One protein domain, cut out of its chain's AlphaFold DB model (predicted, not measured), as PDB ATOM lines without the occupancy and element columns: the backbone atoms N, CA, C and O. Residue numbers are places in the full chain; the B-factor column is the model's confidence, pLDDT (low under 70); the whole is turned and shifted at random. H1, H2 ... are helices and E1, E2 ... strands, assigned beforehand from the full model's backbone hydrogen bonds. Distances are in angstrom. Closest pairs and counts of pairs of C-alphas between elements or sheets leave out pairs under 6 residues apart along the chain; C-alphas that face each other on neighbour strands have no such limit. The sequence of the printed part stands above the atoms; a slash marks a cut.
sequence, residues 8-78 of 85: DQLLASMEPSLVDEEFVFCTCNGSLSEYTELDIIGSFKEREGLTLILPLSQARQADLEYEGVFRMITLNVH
ATOM      1  N   ASP A   8     -49.443  47.785  -4.347       83.88
ATOM      2  CA  ASP A   8     -49.141  46.358  -4.449       83.88
ATOM      3  C   ASP A   8     -47.639  46.117  -4.258       83.88
ATOM      4  O   ASP A   8     -47.228  45.209  -3.531       83.88
ATOM      5  N   GLN A   9     -46.804  46.994  -4.822       80.88
ATOM      6  CA  GLN A   9     -45.359  46.973  -4.601       80.88
ATOM      7  C   GLN A   9     -44.988  47.272  -3.136       80.88
ATOM      8  O   GLN A   9     -44.044  46.686  -2.597       80.88
ATOM      9  N   LEU A  10     -45.729  48.159  -2.465       83.50
ATOM     10  CA  LEU A  10     -45.524  48.472  -1.050       83.50
ATOM     11  C   LEU A  10     -45.843  47.260  -0.164       83.50
ATOM     12  O   LEU A  10     -45.032  46.891   0.678       83.50
ATOM     13  N   LEU A  11     -46.993  46.614  -0.381       85.50
ATOM     14  CA  LEU A  11     -47.411  45.428   0.372       85.50
ATOM     15  C   LEU A  11     -46.450  44.249   0.157       85.50
ATOM     16  O   LEU A  11     -46.092  43.570   1.115       85.50
ATOM     17  N   ALA A  12     -45.988  44.036  -1.079       84.69
ATOM     18  CA  ALA A  12     -45.053  42.959  -1.410       84.69
ATOM     19  C   ALA A  12     -43.644  43.153  -0.821       84.69
ATOM     20  O   ALA A  12     -42.898  42.184  -0.704       84.69
ATOM     21  N   SER A  13     -43.269  44.388  -0.474       84.25
ATOM     22  CA  SER A  13     -41.960  44.720   0.108       84.25
ATOM     23  C   SER A  13     -41.978  44.846   1.635       84.25
ATOM     24  O   SER A  13     -40.982  45.265   2.221       84.25
ATOM     25  N   MET A  14     -43.094  44.499   2.287       88.25
ATOM     26  CA  MET A  14     -43.169  44.477   3.745       88.25
ATOM     27  C   MET A  14     -42.372  43.309   4.320       88.25
ATOM     28  O   MET A  14     -42.610  42.148   3.986       88.25
ATOM     29  N   GLU A  15     -41.490  43.618   5.262       89.25
ATOM     30  CA  GLU A  15     -40.713  42.643   6.020       89.25
ATOM     31  C   GLU A  15     -41.170  42.668   7.491       89.25
ATOM     32  O   GLU A  15     -40.643  43.444   8.300       89.25
ATOM     33  N   PRO A  16     -42.198  41.871   7.859       92.44
ATOM     34  CA  PRO A  16     -42.639  41.760   9.242       92.44
ATOM     35  C   PRO A  16     -41.582  41.044  10.083       92.44
ATOM     36  O   PRO A  16     -41.103  39.966   9.732       92.44
ATOM     37  N   SER A  17     -41.267  41.623  11.235       94.56
ATOM     38  CA  SER A  17     -40.376  41.043  12.236       94.56
ATOM     39  C   SER A  17     -41.112  40.917  13.562       94.56
ATOM     40  O   SER A  17     -41.681  41.886  14.062       94.56
ATOM     41  N   LEU A  18     -41.152  39.701  14.105       95.62
ATOM     42  CA  LEU A  18     -41.741  39.429  15.412       95.62
ATOM     43  C   LEU A  18     -40.696  39.703  16.494       95.62
ATOM     44  O   LEU A  18     -39.580  39.193  16.415       95.62
ATOM     45  N   VAL A  19     -41.077  40.469  17.508       94.75
ATOM     46  CA  VAL A  19     -40.288  40.633  18.729       94.75
ATOM     47  C   VAL A  19     -40.656  39.506  19.693       94.75
ATOM     48  O   VAL A  19     -41.837  39.228  19.909       94.75
ATOM     49  N   ASP A  20     -39.646  38.832  20.249       94.31
ATOM     50  CA  ASP A  20     -39.845  37.674  21.132       94.31
ATOM     51  C   ASP A  20     -40.424  38.040  22.500       94.31
ATOM     52  O   ASP A  20     -41.074  37.206  23.138       94.31
ATOM     53  N   GLU A  21     -40.184  39.273  22.942       95.44
ATOM     54  CA  GLU A  21     -40.691  39.799  24.201       95.44
ATOM     55  C   GLU A  21     -42.214  39.994  24.171       95.44
ATOM     56  O   GLU A  21     -42.831  40.269  23.137       95.44
ATOM     57  N   GLU A  22     -42.824  39.816  25.340       97.56
ATOM     58  CA  GLU A  22     -44.254  39.978  25.557       97.56
ATOM     59  C   GLU A  22     -44.549  41.351  26.153       97.56
ATOM     60  O   GLU A  22     -43.894  41.794  27.099       97.56
ATOM     61  N   PHE A  23     -45.589  41.989  25.631       97.62
ATOM     62  CA  PHE A  23     -45.992  43.337  25.999       97.62
ATOM     63  C   PHE A  23     -47.416  43.350  26.520       97.62
ATOM     64  O   PHE A  23     -48.251  42.523  26.142       97.62
ATOM     65  N   VAL A  24     -47.693  44.326  27.370       97.38
ATOM     66  CA  VAL A  24     -49.013  44.536  27.949       97.38
ATOM     67  C   VAL A  24     -49.446  45.985  27.806       97.38
ATOM     68  O   VAL A  24     -48.609  46.880  27.671       97.38
ATOM     69  N   PHE A  25     -50.760  46.195  27.841       97.00
ATOM     70  CA  PHE A  25     -51.375  47.512  27.918       97.00
ATOM     71  C   PHE A  25     -51.879  47.727  29.341       97.00
ATOM     72  O   PHE A  25     -52.716  46.960  29.820       97.00
ATOM     73  N   CYS A  26     -51.371  48.765  29.997       95.06
ATOM     74  CA  CYS A  26     -51.799  49.176  31.329       95.06
ATOM     75  C   CYS A  26     -52.489  50.534  31.235       95.06
ATOM     76  O   CYS A  26     -51.936  51.457  30.636       95.06
ATOM     77  N   THR A  27     -53.652  50.689  31.864       94.69
ATOM     78  CA  THR A  27     -54.272  52.004  32.055       94.69
ATOM     79  C   THR A  27     -53.935  52.505  33.449       94.69
ATOM     80  O   THR A  27     -54.221  51.857  34.453       94.69
ATOM     81  N   CYS A  28     -53.301  53.668  33.517       91.88
ATOM     82  CA  CYS A  28     -52.768  54.232  34.743       91.88
ATOM     83  C   CYS A  28     -53.263  55.667  34.952       91.88
ATOM     84  O   CYS A  28     -53.636  56.367  34.010       91.88
ATOM     85  N   ASN A  29     -53.258  56.128  36.201       91.62
ATOM     86  CA  ASN A  29     -53.565  57.518  36.528       91.62
ATOM     87  C   ASN A  29     -52.283  58.354  36.570       91.62
ATOM     88  O   ASN A  29     -51.198  57.827  36.764       91.62
ATOM     89  N   GLY A  30     -52.412  59.672  36.432       89.88
ATOM     90  CA  GLY A  30     -51.274  60.584  36.552       89.88
ATOM     91  C   GLY A  30     -50.569  60.872  35.228       89.88
ATOM     92  O   GLY A  30     -51.172  60.896  34.151       89.88
ATOM     93  N   SER A  31     -49.293  61.215  35.333       89.56
ATOM     94  CA  SER A  31     -48.448  61.718  34.256       89.56
ATOM     95  C   SER A  31     -47.368  60.713  33.871       89.56
ATOM     96  O   SER A  31     -46.892  59.945  34.698       89.56
ATOM     97  N   LEU A  32     -46.910  60.760  32.616       89.69
ATOM     98  CA  LEU A  32     -45.836  59.882  32.136       89.69
ATOM     99  C   LEU A  32     -44.551  60.005  32.980       89.69
ATOM    100  O   LEU A  32     -43.824  59.032  33.140       89.69
ATOM    101  N   SER A  33     -44.302  61.182  33.564       90.62
ATOM    102  CA  SER A  33     -43.169  61.436  34.462       90.62
ATOM    103  C   SER A  33     -43.170  60.601  35.743       90.62
ATOM    104  O   SER A  33     -42.124  60.468  36.364       90.62
ATOM    105  N   GLU A  34     -44.309  60.045  36.152       90.06
ATOM    106  CA  GLU A  34     -44.403  59.177  37.333       90.06
ATOM    107  C   GLU A  34     -43.958  57.738  37.032       90.06
ATOM    108  O   GLU A  34     -43.707  56.965  37.950       90.06
ATOM    109  N   TYR A  35     -43.803  57.396  35.749       90.56
ATOM    110  CA  TYR A  35     -43.483  56.052  35.269       90.56
ATOM    111  C   TYR A  35     -42.108  55.973  34.588       90.56
ATOM    112  O   TYR A  35     -41.846  55.046  33.830       90.56
ATOM    113  N   THR A  36     -41.207  56.927  34.847       87.81
ATOM    114  CA  THR A  36     -39.894  57.020  34.174       87.81
ATOM    115  C   THR A  36     -38.944  55.859  34.458       87.81
ATOM    116  O   THR A  36     -37.955  55.704  33.749       87.81
ATOM    117  N   GLU A  37     -39.204  55.081  35.508       90.75
ATOM    118  CA  GLU A  37     -38.423  53.883  35.838       90.75
ATOM    119  C   GLU A  37     -38.843  52.660  35.008       90.75
ATOM    120  O   GLU A  37     -38.125  51.663  34.996       90.75
ATOM    121  N   LEU A  38     -39.983  52.743  34.310       92.25
ATOM    122  CA  LEU A  38     -40.470  51.696  33.421       92.25
ATOM    123  C   LEU A  38     -39.928  51.905  32.003       92.25
ATOM    124  O   LEU A  38     -39.875  53.025  31.494       92.25
ATOM    125  N   ASP A  39     -39.595  50.809  31.331       92.44
ATOM    126  CA  ASP A  39     -39.262  50.795  29.907       92.44
ATOM    127  C   ASP A  39     -40.548  50.863  29.081       92.44
ATOM    128  O   ASP A  39     -41.142  49.858  28.678       92.44
ATOM    129  N   ILE A  40     -41.042  52.086  28.925       94.19
ATOM    130  CA  ILE A  40     -42.272  52.375  28.199       94.19
ATOM    131  C   ILE A  40     -41.949  52.466  26.713       94.19
ATOM    132  O   ILE A  40     -41.277  53.383  26.248       94.19
ATOM    133  N   ILE A  41     -42.513  51.538  25.955       94.38
ATOM    134  CA  ILE A  41     -42.349  51.435  24.502       94.38
ATOM    135  C   ILE A  41     -43.297  52.395  23.789       94.38
ATOM    136  O   ILE A  41     -42.997  52.925  22.720       94.38
ATOM    137  N   GLY A  42     -44.461  52.626  24.389       94.69
ATOM    138  CA  GLY A  42     -45.462  53.545  23.880       94.69
ATOM    139  C   GLY A  42     -46.357  54.045  24.997       94.69
ATOM    140  O   GLY A  42     -46.613  53.346  25.972       94.69
ATOM    141  N   SER A  43     -46.852  55.266  24.844       94.81
ATOM    142  CA  SER A  43     -47.816  55.845  25.772       94.81
ATOM    143  C   SER A  43     -48.877  56.618  25.015       94.81
ATOM    144  O   SER A  43     -48.566  57.269  24.014       94.81
ATOM    145  N   PHE A  44     -50.102  56.604  25.520       95.25
ATOM    146  CA  PHE A  44     -51.205  57.342  24.934       95.25
ATOM    147  C   PHE A  44     -52.076  57.956  26.027       95.25
ATOM    148  O   PHE A  44     -52.498  57.279  26.959       95.25
ATOM    149  N   LYS A  45     -52.320  59.266  25.937       94.81
ATOM    150  CA  LYS A  45     -53.134  59.984  26.919       94.81
ATOM    151  C   LYS A  45     -54.594  59.972  26.479       94.81
ATOM    152  O   LYS A  45     -54.954  60.654  25.522       94.81
ATOM    153  N   GLU A  46     -55.414  59.238  27.211       93.25
ATOM    154  CA  GLU A  46     -56.852  59.108  26.993       93.25
ATOM    155  C   GLU A  46     -57.624  59.990  27.973       93.25
ATOM    156  O   GLU A  46     -57.055  60.646  28.852       93.25
ATOM    157  N   ARG A  47     -58.945  60.058  27.801       92.56
ATOM    158  CA  ARG A  47     -59.803  60.801  28.730       92.56
ATOM    159  C   ARG A  47     -59.917  60.066  30.067       92.56
ATOM    160  O   ARG A  47     -60.031  60.709  31.106       92.56
ATOM    161  N   GLU A  48     -59.907  58.743  30.018       91.75
ATOM    162  CA  GLU A  48     -60.064  57.831  31.144       91.75
ATOM    163  C   GLU A  48     -58.754  57.635  31.931       91.75
ATOM    164  O   GLU A  48     -58.812  57.314  33.115       91.75
ATOM    165  N   GLY A  49     -57.588  57.866  31.314       92.62
ATOM    166  CA  GLY A  49     -56.280  57.689  31.947       92.62
ATOM    167  C   GLY A  49     -55.109  57.753  30.962       92.62
ATOM    168  O   GLY A  49     -55.267  58.104  29.795       92.62
ATOM    169  N   LEU A  50     -53.911  57.432  31.443       95.00
ATOM    170  CA  LEU A  50     -52.708  57.252  30.636       95.00
ATOM    171  C   LEU A  50     -52.533  55.765  30.322       95.00
ATOM    172  O   LEU A  50     -52.302  54.967  31.225       95.00
ATOM    173  N   THR A  51     -52.599  55.407  29.047       95.56
ATOM    174  CA  THR A  51     -52.298  54.055  28.581       95.56
ATOM    175  C   THR A  51     -50.802  53.916  28.343       95.56
ATOM    176  O   THR A  51     -50.196  54.740  27.655       95.56
ATOM    177  N   LEU A  52     -50.204  52.876  28.916       95.88
ATOM    178  CA  LEU A  52     -48.791  52.537  28.805       95.88
ATOM    179  C   LEU A  52     -48.639  51.170  28.140       95.88
ATOM    180  O   LEU A  52     -49.346  50.224  28.483       95.88
ATOM    181  N   ILE A  53     -47.691  51.074  27.214       96.62
ATOM    182  CA  ILE A  53     -47.266  49.833  26.572       96.62
ATOM    183  C   ILE A  53     -45.862  49.534  27.074       96.62
ATOM    184  O   ILE A  53     -44.940  50.312  26.820       96.62
ATOM    185  N   LEU A  54     -45.703  48.428  27.792       96.44
ATOM    186  CA  LEU A  54     -44.431  48.052  28.407       96.44
ATOM    187  C   LEU A  54     -44.266  46.525  28.486       96.44
ATOM    188  O   LEU A  54     -45.254  45.795  28.334       96.44
ATOM    189  N   PRO A  55     -43.036  46.019  28.697       96.94
ATOM    190  CA  PRO A  55     -42.786  44.592  28.858       96.94
ATOM    191  C   PRO A  55     -43.589  43.973  30.006       96.94
ATOM    192  O   PRO A  55     -43.660  44.526  31.105       96.94
ATOM    193  N   LEU A  56     -44.128  42.770  29.800       96.75
ATOM    194  CA  LEU A  56     -44.903  42.038  30.813       96.75
ATOM    195  C   LEU A  56     -44.144  41.883  32.145       96.75
ATOM    196  O   LEU A  56     -44.741  41.929  33.223       96.75
ATOM    197  N   SER A  57     -42.825  41.699  32.078       95.62
ATOM    198  CA  SER A  57     -41.947  41.591  33.246       95.62
ATOM    199  C   SER A  57     -42.014  42.834  34.138       95.62
ATOM    200  O   SER A  57     -42.098  42.705  35.359       95.62
ATOM    201  N   GLN A  58     -42.051  44.023  33.539       95.25
ATOM    202  CA  GLN A  58     -42.077  45.289  34.264       95.25
ATOM    203  C   GLN A  58     -43.454  45.612  34.822       95.25
ATOM    204  O   GLN A  58     -43.547  46.065  35.959       95.25
ATOM    205  N   ALA A  59     -44.522  45.295  34.088       95.12
ATOM    206  CA  ALA A  59     -45.881  45.447  34.604       95.12
ATOM    207  C   ALA A  59     -46.090  44.598  35.862       95.12
ATOM    208  O   ALA A  59     -46.645  45.071  36.848       95.12
ATOM    209  N   ARG A  60     -45.566  43.364  35.858       94.81
ATOM    210  CA  ARG A  60     -45.587  42.476  37.029       94.81
ATOM    211  C   ARG A  60     -44.732  42.994  38.179       94.81
ATOM    212  O   ARG A  60     -45.132  42.860  39.328       94.81
ATOM    213  N   GLN A  61     -43.560  43.557  37.891       94.25
ATOM    214  CA  GLN A  61     -42.686  44.116  38.923       94.25
ATOM    215  C   GLN A  61     -43.296  45.360  39.584       94.25
ATOM    216  O   GLN A  61     -43.130  45.552  40.785       94.25
ATOM    217  N   ALA A  62     -43.997  46.181  38.804       92.19
ATOM    218  CA  ALA A  62     -44.653  47.402  39.257       92.19
ATOM    219  C   ALA A  62     -46.091  47.183  39.766       92.19
ATOM    220  O   ALA A  62     -46.750  48.157  40.120       92.19
ATOM    221  N   ASP A  63     -46.564  45.930  39.799       93.81
ATOM    222  CA  ASP A  63     -47.922  45.537  40.208       93.81
ATOM    223  C   ASP A  63     -49.029  46.330  39.485       93.81
ATOM    224  O   ASP A  63     -50.024  46.754  40.071       93.81
ATOM    225  N   LEU A  64     -48.827  46.578  38.186       93.19
ATOM    226  CA  LEU A  64     -49.795  47.281  37.348       93.19
ATOM    227  C   LEU A  64     -50.859  46.312  36.836       93.19
ATOM    228  O   LEU A  64     -50.542  45.215  36.373       93.19
ATOM    229  N   GLU A  65     -52.117  46.749  36.844       93.88
ATOM    230  CA  GLU A  65     -53.188  46.045  36.142       93.88
ATOM    231  C   GLU A  65     -53.009  46.187  34.626       93.88
ATOM    232  O   GLU A  65     -52.713  47.270  34.112       93.88
ATOM    233  N   TYR A  66     -53.196  45.080  33.908       94.75
ATOM    234  CA  TYR A  66     -53.091  45.035  32.456       94.75
ATOM    235  C   TYR A  66     -54.152  44.142  31.824       94.75
ATOM    236  O   TYR A  66     -54.600  43.154  32.412       94.75
ATOM    237  N   GLU A  67     -54.500  44.458  30.578       88.06
ATOM    238  CA  GLU A  67     -55.424  43.667  29.775       88.06
ATOM    239  C   GLU A  67     -54.674  42.881  28.701       88.06
ATOM    240  O   GLU A  67     -54.127  43.452  27.763       88.06
ATOM    241  N   GLY A  68     -54.680  41.550  28.817       93.25
ATOM    242  CA  GLY A  68     -54.107  40.653  27.812       93.25
ATOM    243  C   GLY A  68     -52.575  40.663  27.742       93.25
ATOM    244  O   GLY A  68     -51.891  41.467  28.367       93.25
ATOM    245  N   VAL A  69     -52.033  39.711  26.983       96.62
ATOM    246  CA  VAL A  69     -50.602  39.625  26.670       96.62
ATOM    247  C   VAL A  69     -50.463  39.629  25.157       96.62
ATOM    248  O   VAL A  69     -51.124  38.851  24.466       96.62
ATOM    249  N   PHE A  70     -49.615  40.513  24.647       97.31
ATOM    250  CA  PHE A  70     -49.430  40.753  23.222       97.31
ATOM    251  C   PHE A  70     -47.976  40.547  22.810       97.31
ATOM    252  O   PHE A  70     -47.063  40.568  23.633       97.31
ATOM    253  N   ARG A  71     -47.757  40.393  21.503       96.69
ATOM    254  CA  ARG A  71     -46.425  40.446  20.892       96.69
ATOM    255  C   ARG A  71     -46.359  41.557  19.863       96.69
ATOM    256  O   ARG A  71     -47.339  41.822  19.166       96.69
ATOM    257  N   MET A  72     -45.194  42.185  19.763       95.94
ATOM    258  CA  MET A  72     -44.949  43.241  18.789       95.94
ATOM    259  C   MET A  72     -44.538  42.637  17.448       95.94
ATOM    260  O   MET A  72     -43.614  41.827  17.376       95.94
ATOM    261  N   ILE A  73     -45.208  43.070  16.383       95.88
ATOM    262  CA  ILE A  73     -44.785  42.828  15.005       95.88
ATOM    263  C   ILE A  73     -44.375  44.173  14.417       95.88
ATOM    264  O   ILE A  73     -45.216  45.046  14.205       95.88
ATOM    265  N   THR A  74     -43.087  44.334  14.139       93.19
ATOM    266  CA  THR A  74     -42.552  45.512  13.461       93.19
ATOM    267  C   THR A  74     -42.602  45.273  11.962       93.19
ATOM    268  O   THR A  74     -41.950  44.362  11.448       93.19
ATOM    269  N   LEU A  75     -43.381  46.090  11.254       90.56
ATOM    270  CA  LEU A  75     -43.427  46.092   9.794       90.56
ATOM    271  C   LEU A  75     -42.343  47.018   9.252       90.56
ATOM    272  O   LEU A  75     -42.496  48.239   9.266       90.56
ATOM    273  N   ASN A  76     -41.259  46.433   8.750       85.44
ATOM    274  CA  ASN A  76     -40.245  47.189   8.034       85.44
ATOM    275  C   ASN A  76     -40.697  47.359   6.587       85.44
ATOM    276  O   ASN A  76     -41.036  46.390   5.910       85.44
ATOM    277  N   VAL A  77     -40.712  48.600   6.116       81.06
ATOM    278  CA  VAL A  77     -41.011  48.918   4.722       81.06
ATOM    279  C   VAL A  77     -39.912  49.827   4.217       81.06
ATOM    280  O   VAL A  77     -39.599  50.844   4.840       81.06
ATOM    281  N   HIS A  78     -39.323  49.490   3.074       71.00
ATOM    282  CA  HIS A  78     -38.346  50.346   2.411       71.00
ATOM    283  C   HIS A  78     -39.047  51.526   1.729       71.00
ATOM    284  O   HIS A  78     -39.115  51.632   0.505       71.00
TER     285      HIS A  78
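Overview. This is residues 8 to 78 of the 85 residues of the protein "ACT_3 domain-containing protein" of Vibrio variabilis (UniProt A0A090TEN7). A long two-stranded arm, residues 15 to 19 of E1 beside 72 to 76 of E4, leads away from a small curled body in which E2, E3 and the later part of E1 lie side by side, with the beginning of E4 along the edge. The short helix H3 stands on this body, H2 grazes it, and the small helix H1 sits at the far end of the arm. The printed part has 71 residues, with three named helices and four named strands in the order H1, E1, H2, E2, E3, H3, E4; the sheet runs E2, E3, E1, E4, is antiparallel throughout, and the class is mixed, helices and strands. The whole is loose, with a radius of gyration of the C-alphas of 14.7 A, and elongated, spanning 44 by 26 by 20 A.

Along the chain. H1 is residues 8 to 12, beginning at C-alpha 8 (-49.141, 46.358, -4.449). E1, residues 15 to 28, is 33.2 A from first to last C-alpha and ends at C-alpha 28 (-52.768, 54.232, 34.743). H2 is residues 32 to 35, 5.5 A long. E2, residues 42 to 45, measures 10.5 A, and E3, residues 50 to 55, 16.2 A. H3, residues 56 to 61, follows at once and measures 8.7 A. E4, residues 67 to 76, is 26.7 A long and ends at C-alpha 76 (-40.245, 47.189, 8.034).

Arrangement. The sheet is strongly twisted and curled like part of a barrel; E1 bends by 77 degrees at residue 20. E1 and E4 are antiparallel, with N 17 and O 74 at 2.8 A and N 23 and O 70 at 2.9 A. On the other side of E1, E3 is antiparallel to it, with N 26 and O 52 at 2.9 A. E2 and E3 form a hairpin, with N 44 and O 51 at 2.8 A. E1, H2, E2 and E3, H3, E4 are split strand-helix-strand units, each made of two strands of the sheet that are not neighbours, with a helix between them along the chain; E3 stands between E1 and E2 in the sheet, E1 stands between E3 and E4, and both crossovers are right-handed. H3 is on the sheet at a height of 8.8 A, only just over E1, with 3 of its 6 C-alphas falling on that strand, and stands up from the sheet, its line rising 58 degrees out of the local plane; its closest C-alphas with E1 are those of Phe 23 and Leu 56, 5.1 A apart. H2 only grazes the sheet with residues 32 to 35. H1 is not on the sheet and is apart from H3 and E4, among others. Every O i to N i+4 pair is within hydrogen-bond range in H1 and H3; H2 is too short for such a pair.

Size, cuts and confidence. The two C-alphas farthest apart, those of Gln 9 and Asp 63, are 44.9 A apart. The printed part has no cut. No link is long; H2 to E2 is short and the others are tight. Mean pLDDT of the printed part is 92.3, and no printed residue is under 70.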